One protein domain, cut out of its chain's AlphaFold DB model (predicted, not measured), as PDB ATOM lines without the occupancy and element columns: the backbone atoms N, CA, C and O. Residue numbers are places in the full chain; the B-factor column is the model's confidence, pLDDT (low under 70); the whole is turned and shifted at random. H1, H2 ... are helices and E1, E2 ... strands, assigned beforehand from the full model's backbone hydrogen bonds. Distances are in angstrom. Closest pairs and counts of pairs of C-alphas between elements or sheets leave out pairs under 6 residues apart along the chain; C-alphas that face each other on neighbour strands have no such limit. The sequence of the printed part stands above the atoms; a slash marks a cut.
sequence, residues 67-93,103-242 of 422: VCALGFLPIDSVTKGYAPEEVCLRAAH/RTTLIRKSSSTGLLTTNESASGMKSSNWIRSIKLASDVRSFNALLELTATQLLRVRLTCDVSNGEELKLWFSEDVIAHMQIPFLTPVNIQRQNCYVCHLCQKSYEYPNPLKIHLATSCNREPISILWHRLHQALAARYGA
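AT A GLANCE: This is residues 67 to 93 and 103 to 242 of the 422 residues of the protein "C2H2-type domain-containing protein" of Anopheles epiroticus (UniProt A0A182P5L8). Two lobes make this domain: a larger one, where two small three-stranded sheets lie near each other with the short helix H2 by both and H5 packs on H1 and H3, and a smaller one, the hairpin E7 and E8 with H4 at its side. Of 167 printed residues under half are in named elements, in the order E1 H1 E2 E3 H2 E4 E5 E6 H3 E7 E8 H4 H5. The sheets run E1 E2 E3 and E5 E4 E6, both mixed, and E7 E8, antiparallel; the class is mixed, helices and strands. The whole is compact, with a radius of gyration of the C-alphas of 16.6 A and spans of 50 by 41 by 30 A.

IN THESE COORDINATES: Find C-alpha 67 at (-42.309, 23.848, 22.762), where E1, residues 67 to 69, begins. Next come H1, residues 84 to 88, E2, 104 to 109 and 16.7 A long, E3, 116 to 118, and H2, 129 to 133. Look then for E4, 145 to 149, 13.3 A, E5, 155 to 159, 13.7 A, E6, 170 to 173, 10.5 A, and H3, 175 to 181, 9.8 A. After E7, 191 to 193, and E8, 196 to 198, read H4, 209 to 217, 12.5 A. H5, 226 to 240, runs 21.3 A to C-alpha 240 at (-19.337, 42.577, 18.548).

HOW THE PARTS SIT: E1 and E2 are parallel, with N 68 and O 105 2.9 A apart. E2 and E3 form a hairpin, N 108 to O 117 at 2.9 A. H2 is on this sheet, at a height of 9.1 A, and only grazes the sheet E5 E4 E6 with residues 131 to 133. There E4 and E5 form a hairpin, N 146 to O 158 at 2.8 A, and E4 and E6 are parallel, N 147 to O 172 at 2.8 A. H3 stands at that sheet's level, 2.5 A. H5 touches H3, about perpendicular at 74 degrees, the C-alphas of Met 181 and Leu 232 being closest at 4.8 A. H5 also touches H1, closest at C-alphas 88 and 229, 5.1 A. In the hairpin E7 and E8, N 196 and O 193 are 3.0 A apart; C-alphas 197 and 209, the closest of E8 and H4, are 6.3 A apart. In H1, H3, H4 and H5 every O i to N i+4 pair is within hydrogen-bond range; H2 has 0 of 1, but 2 of 2 O i to N i+3 pairs.

THE WHOLE: The C-alphas of Ser 112 and Gln 203, the two farthest apart, are 51.0 A apart. Residues 94 to 102 are not printed, and C-alphas 93 and 103 are 13.5 A apart across this cut. The links E1 to H1 and H2 to E4 are long. Confidence is under 70 at residues 90 to 93, 120 to 127 and 241 to 242.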
ATOM      1  N   VAL A  67     -42.192  23.143  24.039       94.56
ATOM      2  CA  VAL A  67     -42.309  23.848  22.762       94.56
ATOM      3  C   VAL A  67     -42.607  22.794  21.711       94.56
ATOM      4  O   VAL A  67     -41.786  21.904  21.518       94.56
ATOM      5  N   CYS A  68     -43.767  22.865  21.063       96.44
ATOM      6  CA  CYS A  68     -44.216  21.855  20.108       96.44
ATOM      7  C   CYS A  68     -44.532  22.463  18.739       96.44
ATOM      8  O   CYS A  68     -44.911  23.632  18.631       96.44
ATOM      9  N   ALA A  69     -44.407  21.653  17.693       97.19
ATOM     10  CA  ALA A  69     -44.814  22.024  16.347       97.19
ATOM     11  C   ALA A  69     -46.346  22.111  16.214       97.19
ATOM     12  O   ALA A  69     -47.086  21.278  16.737       97.19
ATOM     13  N   LEU A  70     -46.816  23.119  15.482       95.94
ATOM     14  CA  LEU A  70     -48.200  23.313  15.065       95.94
ATOM     15  C   LEU A  70     -48.257  23.179  13.542       95.94
ATOM     16  O   LEU A  70     -47.880  24.093  12.805       95.94
ATOM     17  N   GLY A  71     -48.723  22.017  13.093       96.69
ATOM     18  CA  GLY A  71     -48.561  21.539  11.723       96.69
ATOM     19  C   GLY A  71     -47.206  20.864  11.486       96.69
ATOM     20  O   GLY A  71     -46.377  20.748  12.385       96.69
ATOM     21  N   PHE A  72     -47.003  20.397  10.255       97.81
ATOM     22  CA  PHE A  72     -45.729  19.851   9.792       97.81
ATOM     23  C   PHE A  72     -44.709  20.976   9.578       97.81
ATOM     24  O   PHE A  72     -45.009  21.967   8.905       97.81
ATOM     25  N   LEU A  73     -43.501  20.821  10.123       98.12
ATOM     26  CA  LEU A  73     -42.384  21.736   9.901       98.12
ATOM     27  C   LEU A  73     -41.282  20.987   9.137       98.12
ATOM     28  O   LEU A  73     -40.704  20.059   9.702       98.12
ATOM     29  N   PRO A  74     -40.969  21.358   7.882       98.25
ATOM     30  CA  PRO A  74     -39.926  20.674   7.132       98.25
ATOM     31  C   PRO A  74     -38.530  20.983   7.684       98.25
ATOM     32  O   PRO A  74     -38.301  22.072   8.230       98.25
ATOM     33  N   ILE A  75     -37.599  20.058   7.454       98.12
ATOM     34  CA  ILE A  75     -36.156  20.221   7.665       98.12
ATOM     35  C   ILE A  75     -35.641  21.557   7.104       98.12
ATOM     36  O   ILE A  75     -36.188  22.110   6.146       98.12
ATOM     37  N   ASP A  76     -34.620  22.119   7.755       97.88
ATOM     38  CA  ASP A  76     -34.024  23.426   7.453       97.88
ATOM     39  C   ASP A  76     -34.993  24.624   7.506       97.88
ATOM     40  O   ASP A  76     -34.617  25.749   7.170       97.88
ATOM     41  N   SER A  77     -36.213  24.450   8.031       98.12
ATOM     42  CA  SER A  77     -37.022  25.593   8.462       98.12
ATOM     43  C   SER A  77     -36.285  26.355   9.565       98.12
ATOM     44  O   SER A  77     -35.803  25.769  10.535       98.12
ATOM     45  N   VAL A  78     -36.220  27.678   9.422       97.94
ATOM     46  CA  VAL A  78     -35.476  28.570  10.317       97.94
ATOM     47  C   VAL A  78     -36.376  29.623  10.943       97.94
ATOM     48  O   VAL A  78     -37.355  30.065  10.342       97.94
ATOM     49  N   THR A  79     -36.034  30.075  12.145       97.00
ATOM     50  CA  THR A  79     -36.581  31.319  12.701       97.00
ATOM     51  C   THR A  79     -36.008  32.538  11.974       97.00
ATOM     52  O   THR A  79     -35.029  32.441  11.228       97.00
ATOM     53  N   LYS A  80     -36.544  33.731  12.264       95.38
ATOM     54  CA  LYS A  80     -35.770  34.962  12.045       95.38
ATOM     55  C   LYS A  80     -34.475  34.938  12.878       95.38
ATOM     56  O   LYS A  80     -34.374  34.179  13.845       95.38
ATOM     57  N   GLY A  81     -33.511  35.780  12.515       95.31
ATOM     58  CA  GLY A  81     -32.405  36.116  13.411       95.31
ATOM     59  C   GLY A  81     -32.896  36.992  14.567       95.31
ATOM     60  O   GLY A  81     -33.755  37.855  14.370       95.31
ATOM     61  N   TYR A  82     -32.353  36.760  15.757       94.88
ATOM     62  CA  TYR A  82     -32.602  37.522  16.980       94.88
ATOM     63  C   TYR A  82     -31.292  38.113  17.496       94.88
ATOM     64  O   TYR A  82     -30.239  37.484  17.365       94.88
ATOM     65  N   ALA A  83     -31.349  39.292  18.109       93.31
ATOM     66  CA  ALA A  83     -30.156  39.865  18.727       93.31
ATOM     67  C   ALA A  83     -29.782  39.078  20.009       93.31
ATOM     68  O   ALA A  83     -30.682  38.559  20.689       93.31
ATOM     69  N   PRO A  84     -28.490  38.950  20.371       93.06
ATOM     70  CA  PRO A  84     -28.062  38.208  21.559       93.06
ATOM     71  C   PRO A  84     -28.757  38.648  22.854       93.06
ATOM     72  O   PRO A  84     -29.067  37.815  23.705       93.06
ATOM     73  N   GLU A  85     -29.061  39.937  22.982       91.81
ATOM     74  CA  GLU A  85     -29.737  40.569  24.116       91.81
ATOM     75  C   GLU A  85     -31.187  40.075  24.236       91.81
ATOM     76  O   GLU A  85     -31.643  39.730  25.330       91.81
ATOM     77  N   GLU A  86     -31.897  39.980  23.103       90.25
ATOM     78  CA  GLU A  86     -33.281  39.501  23.032       90.25
ATOM     79  C   GLU A  86     -33.389  38.050  23.507       90.25
ATOM     80  O   GLU A  86     -34.334  37.692  24.214       90.25
ATOM     81  N   VAL A  87     -32.443  37.193  23.112       92.19
ATOM     82  CA  VAL A  87     -32.460  35.771  23.486       92.19
ATOM     83  C   VAL A  87     -31.929  35.571  24.901       92.19
ATOM     84  O   VAL A  87     -32.542  34.845  25.673       92.19
ATOM     85  N   CYS A  88     -30.802  36.185  25.266       91.75
ATOM     86  CA  CYS A  88     -30.022  35.761  26.429       91.75
ATOM     87  C   CYS A  88     -30.301  36.558  27.711       91.75
ATOM     88  O   CYS A  88     -30.331  35.963  28.796       91.75
ATOM     89  N   LEU A  89     -30.497  37.881  27.617       83.38
ATOM     90  CA  LEU A  89     -30.629  38.746  28.799       83.38
ATOM     91  C   LEU A  89     -32.018  38.708  29.422       83.38
ATOM     92  O   LEU A  89     -32.125  38.813  30.643       83.38
ATOM     93  N   ARG A  90     -33.080  38.547  28.620       69.81
ATOM     94  CA  ARG A  90     -34.434  38.412  29.167       69.81
ATOM     95  C   ARG A  90     -34.516  37.145  30.003       69.81
ATOM     96  O   ARG A  90     -34.650  36.038  29.479       69.81
ATOM     97  N   ALA A  91     -34.419  37.327  31.316       56.16
ATOM     98  CA  ALA A  91     -34.690  36.290  32.285       56.16
ATOM     99  C   ALA A  91     -36.064  35.680  31.993       56.16
ATOM    100  O   ALA A  91     -37.004  36.378  31.601       56.16
ATOM    101  N   ALA A  92     -36.183  34.372  32.218       51.41
ATOM    102  CA  ALA A  92     -37.449  33.658  32.163       51.41
ATOM    103  C   ALA A  92     -38.311  34.006  33.393       51.41
ATOM    104  O   ALA A  92     -38.746  33.129  34.137       51.41
ATOM    105  N   HIS A  93     -38.546  35.303  33.616       45.25
ATOM    106  CA  HIS A  93     -39.597  35.782  34.491       45.25
ATOM    107  C   HIS A  93     -40.916  35.383  33.848       45.25
ATOM    108  O   HIS A  93     -41.477  36.081  33.004       45.25
ATOM    109  N   ARG A 103     -47.512  24.985  30.333       79.25
ATOM    110  CA  ARG A 103     -47.377  26.025  29.305       79.25
ATOM    111  C   ARG A 103     -46.712  25.459  28.047       79.25
ATOM    112  O   ARG A 103     -45.500  25.582  27.871       79.25
ATOM    113  N   THR A 104     -47.520  24.864  27.177       88.62
ATOM    114  CA  THR A 104     -47.113  24.440  25.833       88.62
ATOM    115  C   THR A 104     -47.069  25.648  24.900       88.62
ATOM    116  O   THR A 104     -48.079  26.319  24.688       88.62
ATOM    117  N   THR A 105     -45.906  25.929  24.318       91.19
ATOM    118  CA  THR A 105     -45.740  26.954  23.280       91.19
ATOM    119  C   THR A 105     -45.807  26.294  21.908       91.19
ATOM    120  O   THR A 105     -45.073  25.347  21.645       91.19
ATOM    121  N   LEU A 106     -46.671  26.796  21.028       93.62
ATOM    122  CA  LEU A 106     -46.877  26.238  19.693       93.62
ATOM    123  C   LEU A 106     -46.122  27.050  18.632       93.62
ATOM    124  O   LEU A 106     -46.295  28.268  18.552       93.62
ATOM    125  N   ILE A 107     -45.305  26.372  17.822       95.06
ATOM    126  CA  ILE A 107     -44.486  26.957  16.749       95.06
ATOM    127  C   ILE A 107     -44.993  26.466  15.396       95.06
ATOM    128  O   ILE A 107     -45.081  25.265  15.165       95.06
ATOM    129  N   ARG A 108     -45.278  27.388  14.479       95.50
ATOM    130  CA  ARG A 108     -45.705  27.094  13.104       95.50
ATOM    131  C   ARG A 108     -44.770  27.740  12.089       95.50
ATOM    132  O   ARG A 108     -44.133  28.752  12.384       95.50
ATOM    133  N   LYS A 109     -44.748  27.212  10.866       96.06
ATOM    134  CA  LYS A 109     -44.165  27.910   9.716       96.06
ATOM    135  C   LYS A 109     -45.132  29.009   9.263       96.06
ATOM    136  O   LYS A 109     -46.298  28.737   8.987       96.06
ATOM    137  N   SER A 110     -44.665  30.251   9.230       94.62
ATOM    138  CA  SER A 110     -45.430  31.392   8.728       94.62
ATOM    139  C   SER A 110     -45.657  31.256   7.223       94.62
ATOM    140  O   SER A 110     -44.709  31.032   6.471       94.62
ATOM    141  N   SER A 111     -46.898  31.439   6.770       93.31
ATOM    142  CA  SER A 111     -47.244  31.426   5.344       93.31
ATOM    143  C   SER A 111     -46.739  32.660   4.589       93.31
ATOM    144  O   SER A 111     -46.509  32.567   3.389       93.31
ATOM    145  N   SER A 112     -46.540  33.797   5.266       93.12
ATOM    146  CA  SER A 112     -46.094  35.047   4.630       93.12
ATOM    147  C   SER A 112     -44.575  35.197   4.556       93.12
ATOM    148  O   SER A 112     -44.075  35.848   3.645       93.12
ATOM    149  N   THR A 113     -43.831  34.616   5.502       93.81
ATOM    150  CA  THR A 113     -42.362  34.746   5.568       93.81
ATOM    151  C   THR A 113     -41.616  33.431   5.364       93.81
ATOM    152  O   THR A 113     -40.399  33.445   5.218       93.81
ATOM    153  N   GLY A 114     -42.300  32.284   5.417       94.75
ATOM    154  CA  GLY A 114     -41.666  30.963   5.417       94.75
ATOM    155  C   GLY A 114     -40.856  30.645   6.683       94.75
ATOM    156  O   GLY A 114     -40.290  29.558   6.776       94.75
ATOM    157  N   LEU A 115     -40.798  31.558   7.659       96.12
ATOM    158  CA  LEU A 115     -40.012  31.410   8.885       96.12
ATOM    159  C   LEU A 115     -40.817  30.739   9.999       96.12
ATOM    160  O   LEU A 115     -42.042  30.831  10.051       96.12
ATOM    161  N   LEU A 116     -40.115  30.111  10.937       95.38
ATOM    162  CA  LEU A 116     -40.694  29.601  12.174       95.38
ATOM    163  C   LEU A 116     -41.105  30.755  13.090       95.38
ATOM    164  O   LEU A 116     -40.300  31.632  13.417       95.38
ATOM    165  N   THR A 117     -42.364  30.723  13.515       92.50
ATOM    166  CA  THR A 117     -42.996  31.732  14.367       92.50
ATOM    167  C   THR A 117     -43.877  31.074  15.418       92.50
ATOM    168  O   THR A 117     -44.555  30.080  15.150       92.50
ATOM    169  N   THR A 118     -43.917  31.672  16.599       91.69
ATOM    170  CA  THR A 118     -44.897  31.411  17.653       91.69
ATOM    171  C   THR A 118     -46.335  31.597  17.149       91.69
ATOM    172  O   THR A 118     -46.610  32.429  16.282       91.69
ATOM    173  N   ASN A 119     -47.285  30.825  17.682       84.56
ATOM    174  CA  ASN A 119     -48.711  31.037  17.423       84.56
ATOM    175  C   ASN A 119     -49.243  32.208  18.279       84.56
ATOM    176  O   ASN A 119     -49.862  32.004  19.318       84.56
ATOM    177  N   GLU A 120     -48.936  33.442  17.874       66.19
ATOM    178  CA  GLU A 120     -49.109  34.670  18.678       66.19
ATOM    179  C   GLU A 120     -50.546  35.227  18.753       66.19
ATOM    180  O   GLU A 120     -50.740  36.413  19.004       66.19
ATOM    181  N   SER A 121     -51.586  34.402  18.596       54.50
ATOM    182  CA  SER A 121     -52.983  34.870  18.645       54.50
ATOM    183  C   SER A 121     -53.463  35.350  20.027       54.50
ATOM    184  O   SER A 121     -54.583  35.844  20.128       54.50
ATOM    185  N   ALA A 122     -52.652  35.214  21.086       48.50
ATOM    186  CA  ALA A 122     -53.062  35.473  22.472       48.50
ATOM    187  C   ALA A 122     -52.137  36.402  23.289       48.50
ATOM    188  O   ALA A 122     -52.448  36.690  24.443       48.50
ATOM    189  N   SER A 123     -50.992  36.860  22.766       48.47
ATOM    190  CA  SER A 123     -50.099  37.735  23.543       48.47
ATOM    191  C   SER A 123     -49.157  38.551  22.661       48.47
ATOM    192  O   SER A 123     -48.346  37.985  21.936       48.47
ATOM    193  N   GLY A 124     -49.193  39.884  22.790       49.91
ATOM    194  CA  GLY A 124     -48.308  40.832  22.086       49.91
ATOM    195  C   GLY A 124     -46.837  40.809  22.538       49.91
ATOM    196  O   GLY A 124     -46.116  41.799  22.402       49.91
ATOM    197  N   MET A 125     -46.383  39.697  23.114       51.12
ATOM    198  CA  MET A 125     -45.002  39.478  23.518       51.12
ATOM    199  C   MET A 125     -44.135  39.199  22.286       51.12
ATOM    200  O   MET A 125     -43.993  38.054  21.872       51.12
ATOM    201  N   LYS A 126     -43.474  40.248  21.778       57.41
ATOM    202  CA  LYS A 126     -42.444  40.238  20.711       57.41
ATOM    203  C   LYS A 126     -41.179  39.410  21.050       57.41
ATOM    204  O   LYS A 126     -40.075  39.777  20.655       57.41
ATOM    205  N   SER A 127     -41.282  38.372  21.876       67.12
ATOM    206  CA  SER A 127     -40.164  37.807  22.626       67.12
ATOM    207  C   SER A 127     -39.700  36.447  22.104       67.12
ATOM    208  O   SER A 127     -40.404  35.445  22.217       67.12
ATOM    209  N   SER A 128     -38.430  36.404  21.717       83.38
ATOM    210  CA  SER A 128     -37.528  35.240  21.625       83.38
ATOM    211  C   SER A 128     -37.495  34.317  22.853       83.38
ATOM    212  O   SER A 128     -36.867  33.263  22.793       83.38
ATOM    213  N   ASN A 129     -38.154  34.678  23.960       85.12
ATOM    214  CA  ASN A 129     -38.198  33.922  25.216       85.12
ATOM    215  C   ASN A 129     -38.493  32.423  25.022       85.12
ATOM    216  O   ASN A 129     -37.941  31.602  25.752       85.12
ATOM    217  N   TRP A 130     -39.319  32.061  24.032       90.25
ATOM    218  CA  TRP A 130     -39.663  30.666  23.740       90.25
ATOM    219  C   TRP A 130     -38.446  29.798  23.385       90.25
ATOM    220  O   TRP A 130     -38.455  28.612  23.698       90.25
ATOM    221  N   ILE A 131     -37.375  30.374  22.821       93.88
ATOM    222  CA  ILE A 131     -36.131  29.657  22.483       93.88
ATOM    223  C   ILE A 131     -35.484  29.070  23.745       93.88
ATOM    224  O   ILE A 131     -35.012  27.936  23.734       93.88
ATOM    225  N   ARG A 132     -35.526  29.804  24.865       91.56
ATOM    226  CA  ARG A 132     -35.036  29.333  26.174       91.56
ATOM    227  C   ARG A 132     -35.961  28.313  26.836       91.56
ATOM    228  O   ARG A 132     -35.541  27.651  27.781       91.56
ATOM    229  N   SER A 133     -37.211  28.223  26.382       91.00
ATOM    230  CA  SER A 133     -38.188  27.225  26.826       91.00
ATOM    231  C   SER A 133     -38.106  25.919  26.031       91.00
ATOM    232  O   SER A 133     -38.724  24.942  26.444       91.00
ATOM    233  N   ILE A 134     -37.353  25.871  24.923       94.75
ATOM    234  CA  ILE A 134     -37.105  24.616  24.209       94.75
ATOM    235  C   ILE A 134     -36.248  23.710  25.101       94.75
ATOM    236  O   ILE A 134     -35.210  24.111  25.632       94.75
ATOM    237  N   LYS A 135     -36.683  22.464  25.256       95.50
ATOM    238  CA  LYS A 135     -36.000  21.443  26.048       95.50
ATOM    239  C   LYS A 135     -34.655  21.085  25.425       95.50
ATOM    240  O   LYS A 135     -34.570  20.867  24.222       95.50
ATOM    241  N   LEU A 136     -33.604  20.975  26.237       97.06
ATOM    242  CA  LEU A 136     -32.293  20.544  25.745       97.06
ATOM    243  C   LEU A 136     -32.300  19.047  25.399       97.06
ATOM    244  O   LEU A 136     -32.771  18.218  26.179       97.06
ATOM    245  N   ALA A 137     -31.747  18.711  24.238       97.81
ATOM    246  CA  ALA A 137     -31.610  17.345  23.748       97.81
ATOM    247  C   ALA A 137     -30.592  16.534  24.572       97.81
ATOM    248  O   ALA A 137     -29.482  17.001  24.846       97.81
ATOM    249  N   SER A 138     -30.937  15.292  24.931       96.81
ATOM    250  CA  SER A 138     -30.071  14.414  25.732       96.81
ATOM    251  C   SER A 138     -28.870  13.872  24.944       96.81
ATOM    252  O   SER A 138     -27.780  13.727  25.493       96.81
ATOM    253  N   ASP A 139     -29.049  13.614  23.653       95.31
ATOM    254  CA  ASP A 139     -28.044  13.049  22.747       95.31
ATOM    255  C   ASP A 139     -28.047  13.735  21.372       95.31
ATOM    256  O   ASP A 139     -29.049  14.319  20.953       95.31
ATOM    257  N   VAL A 140     -26.953  13.599  20.623       91.75
ATOM    258  CA  VAL A 140     -26.792  14.145  19.260       91.75
ATOM    259  C   VAL A 140     -27.769  13.564  18.229       91.75
ATOM    260  O   VAL A 140     -27.966  14.153  17.178       91.75
ATOM    261  N   ARG A 141     -28.411  12.429  18.529       94.25
ATOM    262  CA  ARG A 141     -29.474  11.821  17.703       94.25
ATOM    263  C   ARG A 141     -30.885  12.266  18.099       94.25
ATOM    264  O   ARG A 141     -31.855  11.805  17.515       94.25
ATOM    265  N   SER A 142     -31.004  13.080  19.149       95.94
ATOM    266  CA  SER A 142     -32.286  13.424  19.779       95.94
ATOM    267  C   SER A 142     -32.691  14.887  19.617       95.94
ATOM    268  O   SER A 142     -33.818  15.221  19.971       95.94
ATOM    269  N   PHE A 143     -31.807  15.754  19.109       97.75
ATOM    270  CA  PHE A 143     -32.193  17.113  18.739       97.75
ATOM    271  C   PHE A 143     -32.882  17.115  17.373       97.75
ATOM    272  O   PHE A 143     -32.446  16.435  16.447       97.75
ATOM    273  N   ASN A 144     -33.943  17.906  17.259       98.19
ATOM    274  CA  ASN A 144     -34.577  18.267  15.990       98.19
ATOM    275  C   ASN A 144     -34.432  19.776  15.701       98.19
ATOM    276  O   ASN A 144     -34.739  20.220  14.598       98.19
ATOM    277  N   ALA A 145     -33.904  20.552  16.658       98.44
ATOM    278  CA  ALA A 145     -33.617  21.976  16.539       98.44
ATOM    279  C   ALA A 145     -32.167  22.297  16.950       98.44
ATOM    280  O   ALA A 145     -31.675  21.819  17.974       98.44
ATOM    281  N   LEU A 146     -31.499  23.161  16.187       98.50
ATOM    282  CA  LEU A 146     -30.145  23.651  16.440       98.50
ATOM    283  C   LEU A 146     -30.164  25.173  16.630       98.50
ATOM    284  O   LEU A 146     -30.692  25.888  15.779       98.50
ATOM    285  N   LEU A 147     -29.578  25.669  17.722       98.50
ATOM    286  CA  LEU A 147     -29.274  27.089  17.903       98.50
ATOM    287  C   LEU A 147     -27.919  27.396  17.264       98.50
ATOM    288  O   LEU A 147     -26.895  26.877  17.707       98.50
ATOM    289  N   GLU A 148     -27.929  28.254  16.253       98.06
ATOM    290  CA  GLU A 148     -26.765  28.657  15.471       98.06
ATOM    291  C   GLU A 148     -26.597  30.185  15.468       98.06
ATOM    292  O   GLU A 148     -27.554  30.941  15.662       98.06
ATOM    293  N   LEU A 149     -25.356  30.631  15.267       97.25
ATOM    294  CA  LEU A 149     -24.986  32.033  15.102       97.25
ATOM    295  C   LEU A 149     -24.853  32.313  13.599       97.25
ATOM    296  O   LEU A 149     -24.157  31.586  12.893       97.25
ATOM    297  N   THR A 150     -25.545  33.327  13.083       96.62
ATOM    298  CA  THR A 150     -25.438  33.712  11.668       96.62
ATOM    299  C   THR A 150     -24.136  34.471  11.401       96.62
ATOM    300  O   THR A 150     -23.539  35.044  12.308       96.62
ATOM    301  N   ALA A 151     -23.736  34.586  10.128       93.44
ATOM    302  CA  ALA A 151     -22.632  35.468   9.723       93.44
ATOM    303  C   ALA A 151     -22.830  36.928  10.199       93.44
ATOM    304  O   ALA A 151     -21.870  37.616  10.543       93.44
ATOM    305  N   THR A 152     -24.089  37.370  10.295       93.06
ATOM    306  CA  THR A 152     -24.513  38.675  10.833       93.06
ATOM    307  C   THR A 152     -24.594  38.740  12.367       93.06
ATOM    308  O   THR A 152     -25.154  39.692  12.900       93.06
ATOM    309  N   GLN A 153     -24.048  37.750  13.084       92.38
ATOM    310  CA  GLN A 153     -23.998  37.675  14.553       92.38
ATOM    311  C   GLN A 153     -25.372  37.637  15.248       92.38
ATOM    312  O   GLN A 153     -25.496  37.951  16.433       92.38
ATOM    313  N   LEU A 154     -26.412  37.207  14.527       94.94
ATOM    314  CA  LEU A 154     -27.746  36.980  15.077       94.94
ATOM    315  C   LEU A 154     -27.901  35.515  15.486       94.94
ATOM    316  O   LEU A 154     -27.417  34.607  14.811       94.94
ATOM    317  N   LEU A 155     -28.631  35.270  16.567       96.88
ATOM    318  CA  LEU A 155     -28.995  33.923  16.992       96.88
ATOM    319  C   LEU A 155     -30.221  33.446  16.210       96.88
ATOM    320  O   LEU A 155     -31.210  34.171  16.085       96.88
ATOM    321  N   ARG A 156     -30.174  32.217  15.694       97.19
ATOM    322  CA  ARG A 156     -31.245  31.608  14.897       97.19
ATOM    323  C   ARG A 156     -31.450  30.156  15.308       97.19
ATOM    324  O   ARG A 156     -30.483  29.455  15.585       97.19
ATOM    325  N   VAL A 157     -32.699  29.694  15.325       98.38
ATOM    326  CA  VAL A 157     -33.006  28.263  15.451       98.38
ATOM    327  C   VAL A 157     -33.287  27.697  14.062       98.38
ATOM    328  O   VAL A 157     -34.106  28.258  13.330       98.38
ATOM    329  N   ARG A 158     -32.626  26.592  13.710       98.44
ATOM    330  CA  ARG A 158     -32.836  25.821  12.476       98.44
ATOM    331  C   ARG A 158     -33.284  24.402  12.810       98.44
ATOM    332  O   ARG A 158     -32.741  23.802  13.735       98.44
ATOM    333  N   LEU A 159     -34.249  23.859  12.070       98.62
ATOM    334  CA  LEU A 159     -34.622  22.446  12.193       98.62
ATOM    335  C   LEU A 159     -33.643  21.547  11.447       98.62
ATOM    336  O   LEU A 159     -33.216  21.862  10.339       98.62
ATOM    337  N   THR A 160     -33.309  20.413  12.053       98.12
ATOM    338  CA  THR A 160     -32.317  19.455  11.539       98.12
ATOM    339  C   THR A 160     -32.932  18.147  11.046       98.12
ATOM    340  O   THR A 160     -32.223  17.295  10.517       98.12
ATOM    341  N   CYS A 161     -34.245  17.998  11.195       98.12
ATOM    342  CA  CYS A 161     -35.077  16.988  10.552       98.12
ATOM    343  C   CYS A 161     -36.476  17.575  10.313       98.12
ATOM    344  O   CYS A 161     -36.779  18.674  10.787       98.12
ATOM    345  N   ASP A 162     -37.326  16.844   9.597       98.31
ATOM    346  CA  ASP A 162     -38.759  17.131   9.584       98.31
ATOM    347  C   ASP A 162     -39.349  16.920  10.988       98.31
ATOM    348  O   ASP A 162     -38.935  16.009  11.708       98.31
ATOM    349  N   VAL A 163     -40.309  17.761  11.378       98.31
ATOM    350  CA  VAL A 163     -40.967  17.720  12.694       98.31
ATOM    351  C   VAL A 163     -42.478  17.621  12.500       98.31
ATOM    352  O   VAL A 163     -43.091  18.417  11.779       98.31
ATOM    353  N   SER A 164     -43.084  16.622  13.139       98.31
ATOM    354  CA  SER A 164     -44.509  16.307  12.993       98.31
ATOM    355  C   SER A 164     -45.401  17.224  13.834       98.31
ATOM    356  O   SER A 164     -44.984  17.754  14.860       98.31
ATOM    357  N   ASN A 165     -46.671  17.374  13.446       97.81
ATOM    358  CA  ASN A 165     -47.643  18.143  14.232       97.81
ATOM    359  C   ASN A 165     -47.750  17.606  15.674       97.81
ATOM    360  O   ASN A 165     -47.970  16.413  15.875       97.81
ATOM    361  N   GLY A 166     -47.624  18.487  16.667       96.81
ATOM    362  CA  GLY A 166     -47.631  18.147  18.092       96.81
ATOM    363  C   GLY A 166     -46.294  17.646  18.655       96.81
ATOM    364  O   GLY A 166     -46.176  17.508  19.873       96.81
ATOM    365  N   GLU A 167     -45.277  17.406  17.822       97.62
ATOM    366  CA  GLU A 167     -43.967  16.921  18.269       97.62
ATOM    367  C   GLU A 167     -43.195  17.998  19.055       97.62
ATOM    368  O   GLU A 167     -43.191  19.175  18.691       97.62
ATOM    369  N   GLU A 168     -42.534  17.590  20.145       97.12
ATOM    370  CA  GLU A 168     -41.714  18.460  20.998       97.12
ATOM    371  C   GLU A 168     -40.376  18.812  20.324       97.12
ATOM    372  O   GLU A 168     -39.601  17.931  19.932       97.12
ATOM    373  N   LEU A 169     -40.062  20.107  20.260       97.81
ATOM    374  CA  LEU A 169     -38.755  20.602  19.847       97.81
ATOM    375  C   LEU A 169     -37.717  20.314  20.942       97.81
ATOM    376  O   LEU A 169     -37.908  20.617  22.122       97.81
ATOM    377  N   LYS A 170     -36.580  19.766  20.521       97.88
ATOM    378  CA  LYS A 170     -35.424  19.419  21.347       97.88
ATOM    379  C   LYS A 170     -34.215  20.159  20.795       97.88
ATOM    380  O   LYS A 170     -33.754  19.864  19.691       97.88
ATOM    381  N   LEU A 171     -33.734  21.132  21.561       98.19
ATOM    382  CA  LEU A 171     -32.670  22.046  21.171       98.19
ATOM    383  C   LEU A 171     -31.291  21.459  21.472       98.19
ATOM    384  O   LEU A 171     -31.046  20.939  22.564       98.19
ATOM    385  N   TRP A 172     -30.362  21.645  20.545       98.19
ATOM    386  CA  TRP A 172     -28.935  21.619  20.835       98.19
ATOM    387  C   TRP A 172     -28.235  22.868  20.285       98.19
ATOM    388  O   TRP A 172     -28.848  23.697  19.616       98.19
ATOM    389  N   PHE A 173     -26.960  23.035  20.615       98.06
ATOM    390  CA  PHE A 173     -26.156  24.208  20.273       98.06
ATOM    391  C   PHE A 173     -25.174  23.878  19.139       98.06
ATOM    392  O   PHE A 173     -24.600  22.787  19.130       98.06
ATOM    393  N   SER A 174     -24.960  24.813  18.209       97.81
ATOM    394  CA  SER A 174     -23.872  24.735  17.226       97.81
ATOM    395  C   SER A 174     -22.499  24.859  17.899       97.81
ATOM    396  O   SER A 174     -22.396  25.301  19.044       97.81
ATOM    397  N   GLU A 175     -21.428  24.486  17.196       96.81
ATOM    398  CA  GLU A 175     -20.066  24.478  17.753       96.81
ATOM    399  C   GLU A 175     -19.600  25.870  18.214       96.81
ATOM    400  O   GLU A 175     -19.069  25.998  19.319       96.81
ATOM    401  N   ASP A 176     -19.895  26.925  17.449       96.25
ATOM    402  CA  ASP A 176     -19.595  28.313  17.837       96.25
ATOM    403  C   ASP A 176     -20.351  28.731  19.108       96.25
ATOM    404  O   ASP A 176     -19.782  29.329  20.025       96.25
ATOM    405  N   VAL A 177     -21.634  28.367  19.212       97.69
ATOM    406  CA  VAL A 177     -22.459  28.661  20.393       97.69
ATOM    407  C   VAL A 177     -21.963  27.870  21.611       97.69
ATOM    408  O   VAL A 177     -21.881  28.431  22.702       97.69
ATOM    409  N   ILE A 178     -21.553  26.608  21.437       97.75
ATOM    410  CA  ILE A 178     -20.903  25.778  22.470       97.75
ATOM    411  C   ILE A 178     -19.626  26.450  22.985       97.75
ATOM    412  O   ILE A 178     -19.435  26.543  24.202       97.75
ATOM    413  N   ALA A 179     -18.783  26.958  22.079       96.62
ATOM    414  CA  ALA A 179     -17.548  27.653  22.426       96.62
ATOM    415  C   ALA A 179     -17.821  28.950  23.208       96.62
ATOM    416  O   ALA A 179     -17.204  29.178  24.250       96.62
ATOM    417  N   HIS A 180     -18.792  29.763  22.775       96.94
ATOM    418  CA  HIS A 180     -19.200  30.981  23.486       96.94
ATOM    419  C   HIS A 180     -19.862  30.706  24.848       96.94
ATOM    420  O   HIS A 180     -19.637  31.455  25.797       96.94
ATOM    421  N   MET A 181     -20.625  29.617  24.985       97.62
ATOM    422  CA  MET A 181     -21.185  29.170  26.271       97.62
ATOM    423  C   MET A 181     -20.153  28.510  27.203       97.62
ATOM    424  O   MET A 181     -20.471  28.243  28.365       97.62
ATOM    425  N   GLN A 182     -18.933  28.243  26.718       97.50
ATOM    426  CA  GLN A 182     -17.882  27.493  27.421       97.50
ATOM    427  C   GLN A 182     -18.331  26.078  27.836       97.50
ATOM    428  O   GLN A 182     -17.964  25.578  28.901       97.50
ATOM    429  N   ILE A 183     -19.143  25.417  27.004       97.94
ATOM    430  CA  ILE A 183     -19.560  24.030  27.241       97.94
ATOM    431  C   ILE A 183     -18.405  23.100  26.820       97.94
ATOM    432  O   ILE A 183     -17.990  23.143  25.661       97.94
ATOM    433  N   PRO A 184     -17.864  22.252  27.716       97.19
ATOM    434  CA  PRO A 184     -16.693  21.443  27.403       97.19
ATOM    435  C   PRO A 184     -17.036  20.246  26.508       97.19
ATOM    436  O   PRO A 184     -18.118  19.654  26.586       97.19
ATOM    437  N   PHE A 185     -16.058  19.825  25.707       96.25
ATOM    438  CA  PHE A 185     -16.074  18.509  25.073       96.25
ATOM    439  C   PHE A 185     -15.812  17.419  26.120       96.25
ATOM    440  O   PHE A 185     -15.059  17.623  27.072       96.25
ATOM    441  N   LEU A 186     -16.430  16.247  25.947       96.06
ATOM    442  CA  LEU A 186     -16.153  15.104  26.817       96.06
ATOM    443  C   LEU A 186     -14.793  14.508  26.459       96.06
ATOM    444  O   LEU A 186     -14.506  14.246  25.292       96.06
ATOM    445  N   THR A 187     -13.977  14.272  27.478       96.25
ATOM    446  CA  THR A 187     -12.665  13.625  27.348       96.25
ATOM    447  C   THR A 187     -12.786  12.116  27.604       96.25
ATOM    448  O   THR A 187     -13.788  11.687  28.178       96.25
ATOM    449  N   PRO A 188     -11.794  11.278  27.241       96.75
ATOM    450  CA  PRO A 188     -11.868   9.833  27.487       96.75
ATOM    451  C   PRO A 188     -12.108   9.449  28.957       96.75
ATOM    452  O   PRO A 188     -12.845   8.506  29.216       96.75
ATOM    453  N   VAL A 189     -11.598  10.221  29.929       96.50
ATOM    454  CA  VAL A 189     -11.867   9.996  31.370       96.50
ATOM    455  C   VAL A 189     -13.348  10.177  31.748       96.50
ATOM    456  O   VAL A 189     -13.796   9.681  32.777       96.50
ATOM    457  N   ASN A 190     -14.143  10.840  30.903       96.88
ATOM    458  CA  ASN A 190     -15.588  10.975  31.080       96.88
ATOM    459  C   ASN A 190     -16.409   9.820  30.483       96.88
ATOM    460  O   ASN A 190     -17.624   9.798  30.673       96.88
ATOM    461  N   ILE A 191     -15.794   8.894  29.742       96.50
ATOM    462  CA  ILE A 191     -16.483   7.846  28.978       96.50
ATOM    463  C   ILE A 191     -16.051   6.489  29.538       96.50
ATOM    464  O   ILE A 191     -14.978   5.992  29.210       96.50
ATOM    465  N   GLN A 192     -16.874   5.880  30.395       93.44
ATOM    466  CA  GLN A 192     -16.507   4.612  31.039       93.44
ATOM    467  C   GLN A 192     -16.899   3.392  30.204       93.44
ATOM    468  O   GLN A 192     -16.126   2.444  30.085       93.44
ATOM    469  N   ARG A 193     -18.127   3.383  29.671       93.25
ATOM    470  CA  ARG A 193     -18.703   2.292  28.863       93.25
ATOM    471  C   ARG A 193     -19.718   2.862  27.870       93.25
ATOM    472  O   ARG A 193     -20.062   4.041  27.933       93.25
ATOM    473  N   GLN A 194     -20.230   2.015  26.979       91.56
ATOM    474  CA  GLN A 194     -21.358   2.361  26.113       91.56
ATOM    475  C   GLN A 194     -22.544   2.860  26.960       91.56
ATOM    476  O   GLN A 194     -22.941   2.191  27.912       91.56
ATOM    477  N   ASN A 195     -23.065   4.046  26.629       93.38
ATOM    478  CA  ASN A 195     -24.134   4.746  27.356       93.38
ATOM    479  C   ASN A 195     -23.858   4.953  28.866       93.38
ATOM    480  O   ASN A 195     -24.786   5.007  29.670       93.38
ATOM    481  N   CYS A 196     -22.585   5.057  29.273       96.62
ATOM    482  CA  CYS A 196     -22.201   5.380  30.647       96.62
ATOM    483  C   CYS A 196     -21.124   6.471  30.664       96.62
ATOM    484  O   CYS A 196     -19.926   6.211  30.487       96.62
ATOM    485  N   TYR A 197     -21.580   7.700  30.887       98.25
ATOM    486  CA  TYR A 197     -20.763   8.904  30.962       98.25
ATOM    487  C   TYR A 197     -20.661   9.366  32.415       98.25
ATOM    488  O   TYR A 197     -21.680   9.479  33.094       98.25
ATOM    489  N   VAL A 198     -19.455   9.645  32.911       98.31
ATOM    490  CA  VAL A 198     -19.227   9.966  34.330       98.31
ATOM    491  C   VAL A 198     -18.493  11.294  34.499       98.31
ATOM    492  O   VAL A 198     -17.517  11.608  33.810       98.31
ATOM    493  N   CYS A 199     -18.978  12.105  35.435       98.44
ATOM    494  CA  CYS A 199     -18.323  13.342  35.829       98.44
ATOM    495  C   CYS A 199     -17.047  13.045  36.623       98.44
ATOM    496  O   CYS A 199     -17.124  12.550  37.743       98.44
ATOM    497  N   HIS A 200     -15.876  13.413  36.096       97.69
ATOM    498  CA  HIS A 200     -14.600  13.198  36.789       97.69
ATOM    499  C   HIS A 200     -14.460  14.015  38.093       97.69
ATOM    500  O   HIS A 200     -13.613  13.688  38.918       97.69
ATOM    501  N   LEU A 201     -15.291  15.047  38.298       97.69
ATOM    502  CA  LEU A 201     -15.266  15.911  39.487       97.69
ATOM    503  C   LEU A 201     -16.125  15.379  40.646       97.69
ATOM    504  O   LEU A 201     -15.717  15.473  41.797       97.69
ATOM    505  N   CYS A 202     -17.321  14.844  40.364       98.12
ATOM    506  CA  CYS A 202     -18.281  14.414  41.396       98.12
ATOM    507  C   CYS A 202     -18.722  12.943  41.282       98.12
ATOM    508  O   CYS A 202     -19.582  12.501  42.037       98.12
ATOM    509  N   GLN A 203     -18.173  12.197  40.318       98.00
ATOM    510  CA  GLN A 203     -18.460  10.785  40.025       98.00
ATOM    511  C   GLN A 203     -19.926  10.452  39.684       98.00
ATOM    512  O   GLN A 203     -20.291   9.283  39.565       98.00
ATOM    513  N   LYS A 204     -20.776  11.460  39.445       98.31
ATOM    514  CA  LYS A 204     -22.151  11.246  38.983       98.31
ATOM    515  C   LYS A 204     -22.180  10.694  37.554       98.31
ATOM    516  O   LYS A 204     -21.534  11.245  36.659       98.31
ATOM    517  N   SER A 205     -22.966   9.637  37.355       97.88
ATOM    518  CA  SER A 205     -23.195   8.990  36.064       97.88
ATOM    519  C   SER A 205     -24.393   9.567  35.303       97.88
ATOM    520  O   SER A 205     -25.345  10.100  35.881       97.88
ATOM    521  N   TYR A 206     -24.317   9.454  33.979       98.06
ATOM    522  CA  TYR A 206     -25.287   9.919  32.998       98.06
ATOM    523  C   TYR A 206     -25.376   8.908  31.847       98.06
ATOM    524  O   TYR A 206     -24.357   8.427  31.354       98.06
ATOM    525  N   GLU A 207     -26.596   8.615  31.398       97.25
ATOM    526  CA  GLU A 207     -26.865   7.711  30.266       97.25
ATOM    527  C   GLU A 207     -26.440   8.323  28.916       97.25
ATOM    528  O   GLU A 207     -25.965   7.629  28.019       97.25
ATOM    529  N   TYR A 208     -26.554   9.650  28.798       97.69
ATOM    530  CA  TYR A 208     -26.327  10.403  27.565       97.69
ATOM    531  C   TYR A 208     -25.245  11.485  27.731       97.69
ATOM    532  O   TYR A 208     -25.083  12.031  28.829       97.69
ATOM    533  N   PRO A 209     -24.526  11.857  26.652       97.19
ATOM    534  CA  PRO A 209     -23.371  12.746  26.752       97.19
ATOM    535  C   PRO A 209     -23.742  14.210  27.027       97.19
ATOM    536  O   PRO A 209     -23.015  14.891  27.751       97.19
ATOM    537  N   ASN A 210     -24.850  14.726  26.482       97.94
ATOM    538  CA  ASN A 210     -25.177  16.149  26.619       97.94
ATOM    539  C   ASN A 210     -25.527  16.555  28.065       97.94
ATOM    540  O   ASN A 210     -24.989  17.566  28.519       97.94
ATOM    541  N   PRO A 211     -26.318  15.782  28.843       98.06
ATOM    542  CA  PRO A 211     -26.504  16.017  30.274       98.06
ATOM    543  C   PRO A 211     -25.193  16.139  31.057       98.06
ATOM    544  O   PRO A 211     -25.091  17.011  31.920       98.06
ATOM    545  N   LEU A 212     -24.172  15.336  30.727       98.19
ATOM    546  CA  LEU A 212     -22.856  15.461  31.356       98.19
ATOM    547  C   LEU A 212     -22.120  16.736  30.912       98.19
ATOM    548  O   LEU A 212     -21.548  17.419  31.757       98.19
ATOM    549  N   LYS A 213     -22.157  17.101  29.622       98.06
ATOM    550  CA  LYS A 213     -21.569  18.367  29.137       98.06
ATOM    551  C   LYS A 213     -22.167  19.580  29.856       98.06
ATOM    552  O   LYS A 213     -21.421  20.436  30.323       98.06
ATOM    553  N   ILE A 214     -23.497  19.627  29.994       98.19
ATOM    554  CA  ILE A 214     -24.195  20.693  30.730       98.19
ATOM    555  C   ILE A 214     -23.796  20.677  32.210       98.19
ATOM    556  O   ILE A 214     -23.459  21.723  32.749       98.19
ATOM    557  N   HIS A 215     -23.759  19.505  32.851       98.12
ATOM    558  CA  HIS A 215     -23.342  19.357  34.249       98.12
ATOM    559  C   HIS A 215     -21.902  19.830  34.516       98.12
ATOM    560  O   HIS A 215     -21.644  20.450  35.548       98.12
ATOM    561  N   LEU A 216     -20.966  19.558  33.602       98.25
ATOM    562  CA  LEU A 216     -19.595  20.069  33.683       98.25
ATOM    563  C   LEU A 216     -19.565  21.593  33.487       98.25
ATOM    564  O   LEU A 216     -18.927  22.291  34.271       98.25
ATOM    565  N   ALA A 217     -20.300  22.115  32.499       97.88
ATOM    566  CA  ALA A 217     -20.384  23.551  32.224       97.88
ATOM    567  C   ALA A 217     -21.018  24.363  33.372       97.88
ATOM    568  O   ALA A 217     -20.681  25.533  33.544       97.88
ATOM    569  N   THR A 218     -21.912  23.759  34.162       97.75
ATOM    570  CA  THR A 218     -22.566  24.363  35.340       97.75
ATOM    571  C   THR A 218     -21.875  24.028  36.667       97.75
ATOM    572  O   THR A 218     -22.505  24.039  37.732       97.75
ATOM    573  N   SER A 219     -20.584  23.687  36.627       97.75
ATOM    574  CA  SER A 219     -19.769  23.429  37.819       97.75
ATOM    575  C   SER A 219     -20.372  22.346  38.731       97.75
ATOM    576  O   SER A 219     -20.493  22.516  39.941       97.75
ATOM    577  N   CYS A 220     -20.789  21.223  38.139       97.38
ATOM    578  CA  CYS A 220     -21.527  20.124  38.770       97.38
ATOM    579  C   CYS A 220     -22.969  20.456  39.225       97.38
ATOM    580  O   CYS A 220     -23.455  19.892  40.207       97.38
ATOM    581  N   ASN A 221     -23.685  21.313  38.489       96.06
ATOM    582  CA  ASN A 221     -24.969  21.929  38.879       96.06
ATOM    583  C   ASN A 221     -24.891  22.868  40.102       96.06
ATOM    584  O   ASN A 221     -25.911  23.102  40.750       96.06
ATOM    585  N   ARG A 222     -23.707  23.403  40.435       97.44
ATOM    586  CA  ARG A 222     -23.590  24.511  41.403       97.44
ATOM    587  C   ARG A 222     -24.133  25.815  40.818       97.44
ATOM    588  O   ARG A 222     -24.649  26.647  41.553       97.44
ATOM    589  N   GLU A 223     -24.038  25.970  39.501       96.44
ATOM    590  CA  GLU A 223     -24.597  27.097  38.759       96.44
ATOM    591  C   GLU A 223     -25.915  26.693  38.060       96.44
ATOM    592  O   GLU A 223     -26.061  25.554  37.607       96.44
ATOM    593  N   PRO A 224     -26.892  27.604  37.921       95.06
ATOM    594  CA  PRO A 224     -28.093  27.354  37.129       95.06
ATOM    595  C   PRO A 224     -27.784  27.369  35.623       95.06
ATOM    596  O   PRO A 224     -26.913  28.102  35.166       95.06
ATOM    597  N   ILE A 225     -28.572  26.649  34.810       94.12
ATOM    598  CA  ILE A 225     -28.432  26.618  33.332       94.12
ATOM    599  C   ILE A 225     -28.518  28.027  32.700       94.12
ATOM    600  O   ILE A 225     -27.978  28.263  31.619       94.12
ATOM    601  N   SER A 226     -29.137  29.001  33.381       93.56
ATOM    602  CA  SER A 226     -29.132  30.412  32.970       93.56
ATOM    603  C   SER A 226     -27.728  31.011  32.812       93.56
ATOM    604  O   SER A 226     -27.585  31.931  32.006       93.56
ATOM    605  N   ILE A 227     -26.698  30.475  33.483       95.81
ATOM    606  CA  ILE A 227     -25.313  30.944  33.331       95.81
ATOM    607  C   ILE A 227     -24.780  30.747  31.908       95.81
ATOM    608  O   ILE A 227     -24.027  31.583  31.424       95.81
ATOM    609  N   LEU A 228     -25.208  29.695  31.201       96.69
ATOM    610  CA  LEU A 228     -24.742  29.406  29.840       96.69
ATOM    611  C   LEU A 228     -25.210  30.494  28.864       96.69
ATOM    612  O   LEU A 228     -24.424  31.019  28.081       96.69
ATOM    613  N   TRP A 229     -26.470  30.915  28.994       95.75
ATOM    614  CA  TRP A 229     -27.030  32.047  28.251       95.75
ATOM    615  C   TRP A 229     -26.330  33.367  28.601       95.75
ATOM    616  O   TRP A 229     -26.091  34.186  27.719       95.75
ATOM    617  N   HIS A 230     -25.955  33.566  29.867       95.25
ATOM    618  CA  HIS A 230     -25.197  34.746  30.286       95.25
ATOM    619  C   HIS A 230     -23.778  34.768  29.691       95.25
ATOM    620  O   HIS A 230     -23.366  35.798  29.160       95.25
ATOM    621  N   ARG A 231     -23.069  33.627  29.689       96.69
ATOM    622  CA  ARG A 231     -21.752  33.470  29.042       96.69
ATOM    623  C   ARG A 231     -21.831  33.725  27.534       96.69
ATOM    624  O   ARG A 231     -21.021  34.491  27.024       96.69
ATOM    625  N   LEU A 232     -22.848  33.186  26.848       96.38
ATOM    626  CA  LEU A 232     -23.104  33.475  25.428       96.38
ATOM    627  C   LEU A 232     -23.271  34.980  25.183       96.38
ATOM    628  O   LEU A 232     -22.589  35.537  24.328       96.38
ATOM    629  N   HIS A 233     -24.132  35.646  25.960       95.00
ATOM    630  CA  HIS A 233     -24.328  37.090  25.851       95.00
ATOM    631  C   HIS A 233     -23.026  37.869  26.054       95.00
ATOM    632  O   HIS A 233     -22.668  38.689  25.217       95.00
ATOM    633  N   GLN A 234     -22.302  37.606  27.147       95.19
ATOM    634  CA  GLN A 234     -21.040  38.281  27.448       95.19
ATOM    635  C   GLN A 234     -20.001  38.072  26.341       95.19
ATOM    636  O   GLN A 234     -19.339  39.026  25.941       95.19
ATOM    637  N   ALA A 235     -19.878  36.850  25.816       94.50
ATOM    638  CA  ALA A 235     -18.914  36.526  24.772       94.50
ATOM    639  C   ALA A 235     -19.234  37.206  23.430       94.50
ATOM    640  O   ALA A 235     -18.309  37.622  22.733       94.50
ATOM    641  N   LEU A 236     -20.518  37.345  23.077       93.81
ATOM    642  CA  LEU A 236     -20.947  38.061  21.873       93.81
ATOM    643  C   LEU A 236     -20.845  39.585  22.057       93.81
ATOM    644  O   LEU A 236     -20.271  40.259  21.206       93.81
ATOM    645  N   ALA A 237     -21.285  40.125  23.197       91.69
ATOM    646  CA  ALA A 237     -21.170  41.550  23.513       91.69
ATOM    647  C   ALA A 237     -19.704  42.024  23.556       91.69
ATOM    648  O   ALA A 237     -19.381  43.075  23.008       91.69
ATOM    649  N   ALA A 238     -18.792  41.228  24.127       90.31
ATOM    650  CA  ALA A 238     -17.362  41.541  24.158       90.31
ATOM    651  C   ALA A 238     -16.684  41.493  22.774       90.31
ATOM    652  O   ALA A 238     -15.652  42.131  22.583       90.31
ATOM    653  N   ARG A 239     -17.239  40.736  21.817       85.56
ATOM    654  CA  ARG A 239     -16.688  40.587  20.457       85.56
ATOM    655  C   ARG A 239     -17.279  41.551  19.437       85.56
ATOM    656  O   ARG A 239     -16.568  41.957  18.526       85.56
ATOM    657  N   TYR A 240     -18.560  41.880  19.578       81.38
ATOM    658  CA  TYR A 240     -19.337  42.577  18.548       81.38
ATOM    659  C   TYR A 240     -20.057  43.832  19.064       81.38
ATOM    660  O   TYR A 240     -20.492  44.653  18.263       81.38
ATOM    661  N   GLY A 241     -20.168  44.014  20.386       69.88
ATOM    662  CA  GLY A 241     -20.852  45.157  21.008       69.88
ATOM    663  C   GLY A 241     -19.978  46.398  21.231       69.88
ATOM    664  O   GLY A 241     -20.494  47.433  21.646       69.88
ATOM    665  N   ALA A 242     -18.670  46.323  20.967       61.31
ATOM    666  CA  ALA A 242     -17.744  47.446  21.100       61.31
ATOM    667  C   ALA A 242     -17.324  47.970  19.712       61.31
ATOM    668  O   ALA A 242     -16.659  47.236  18.981       61.31
TER     669      ALA A 242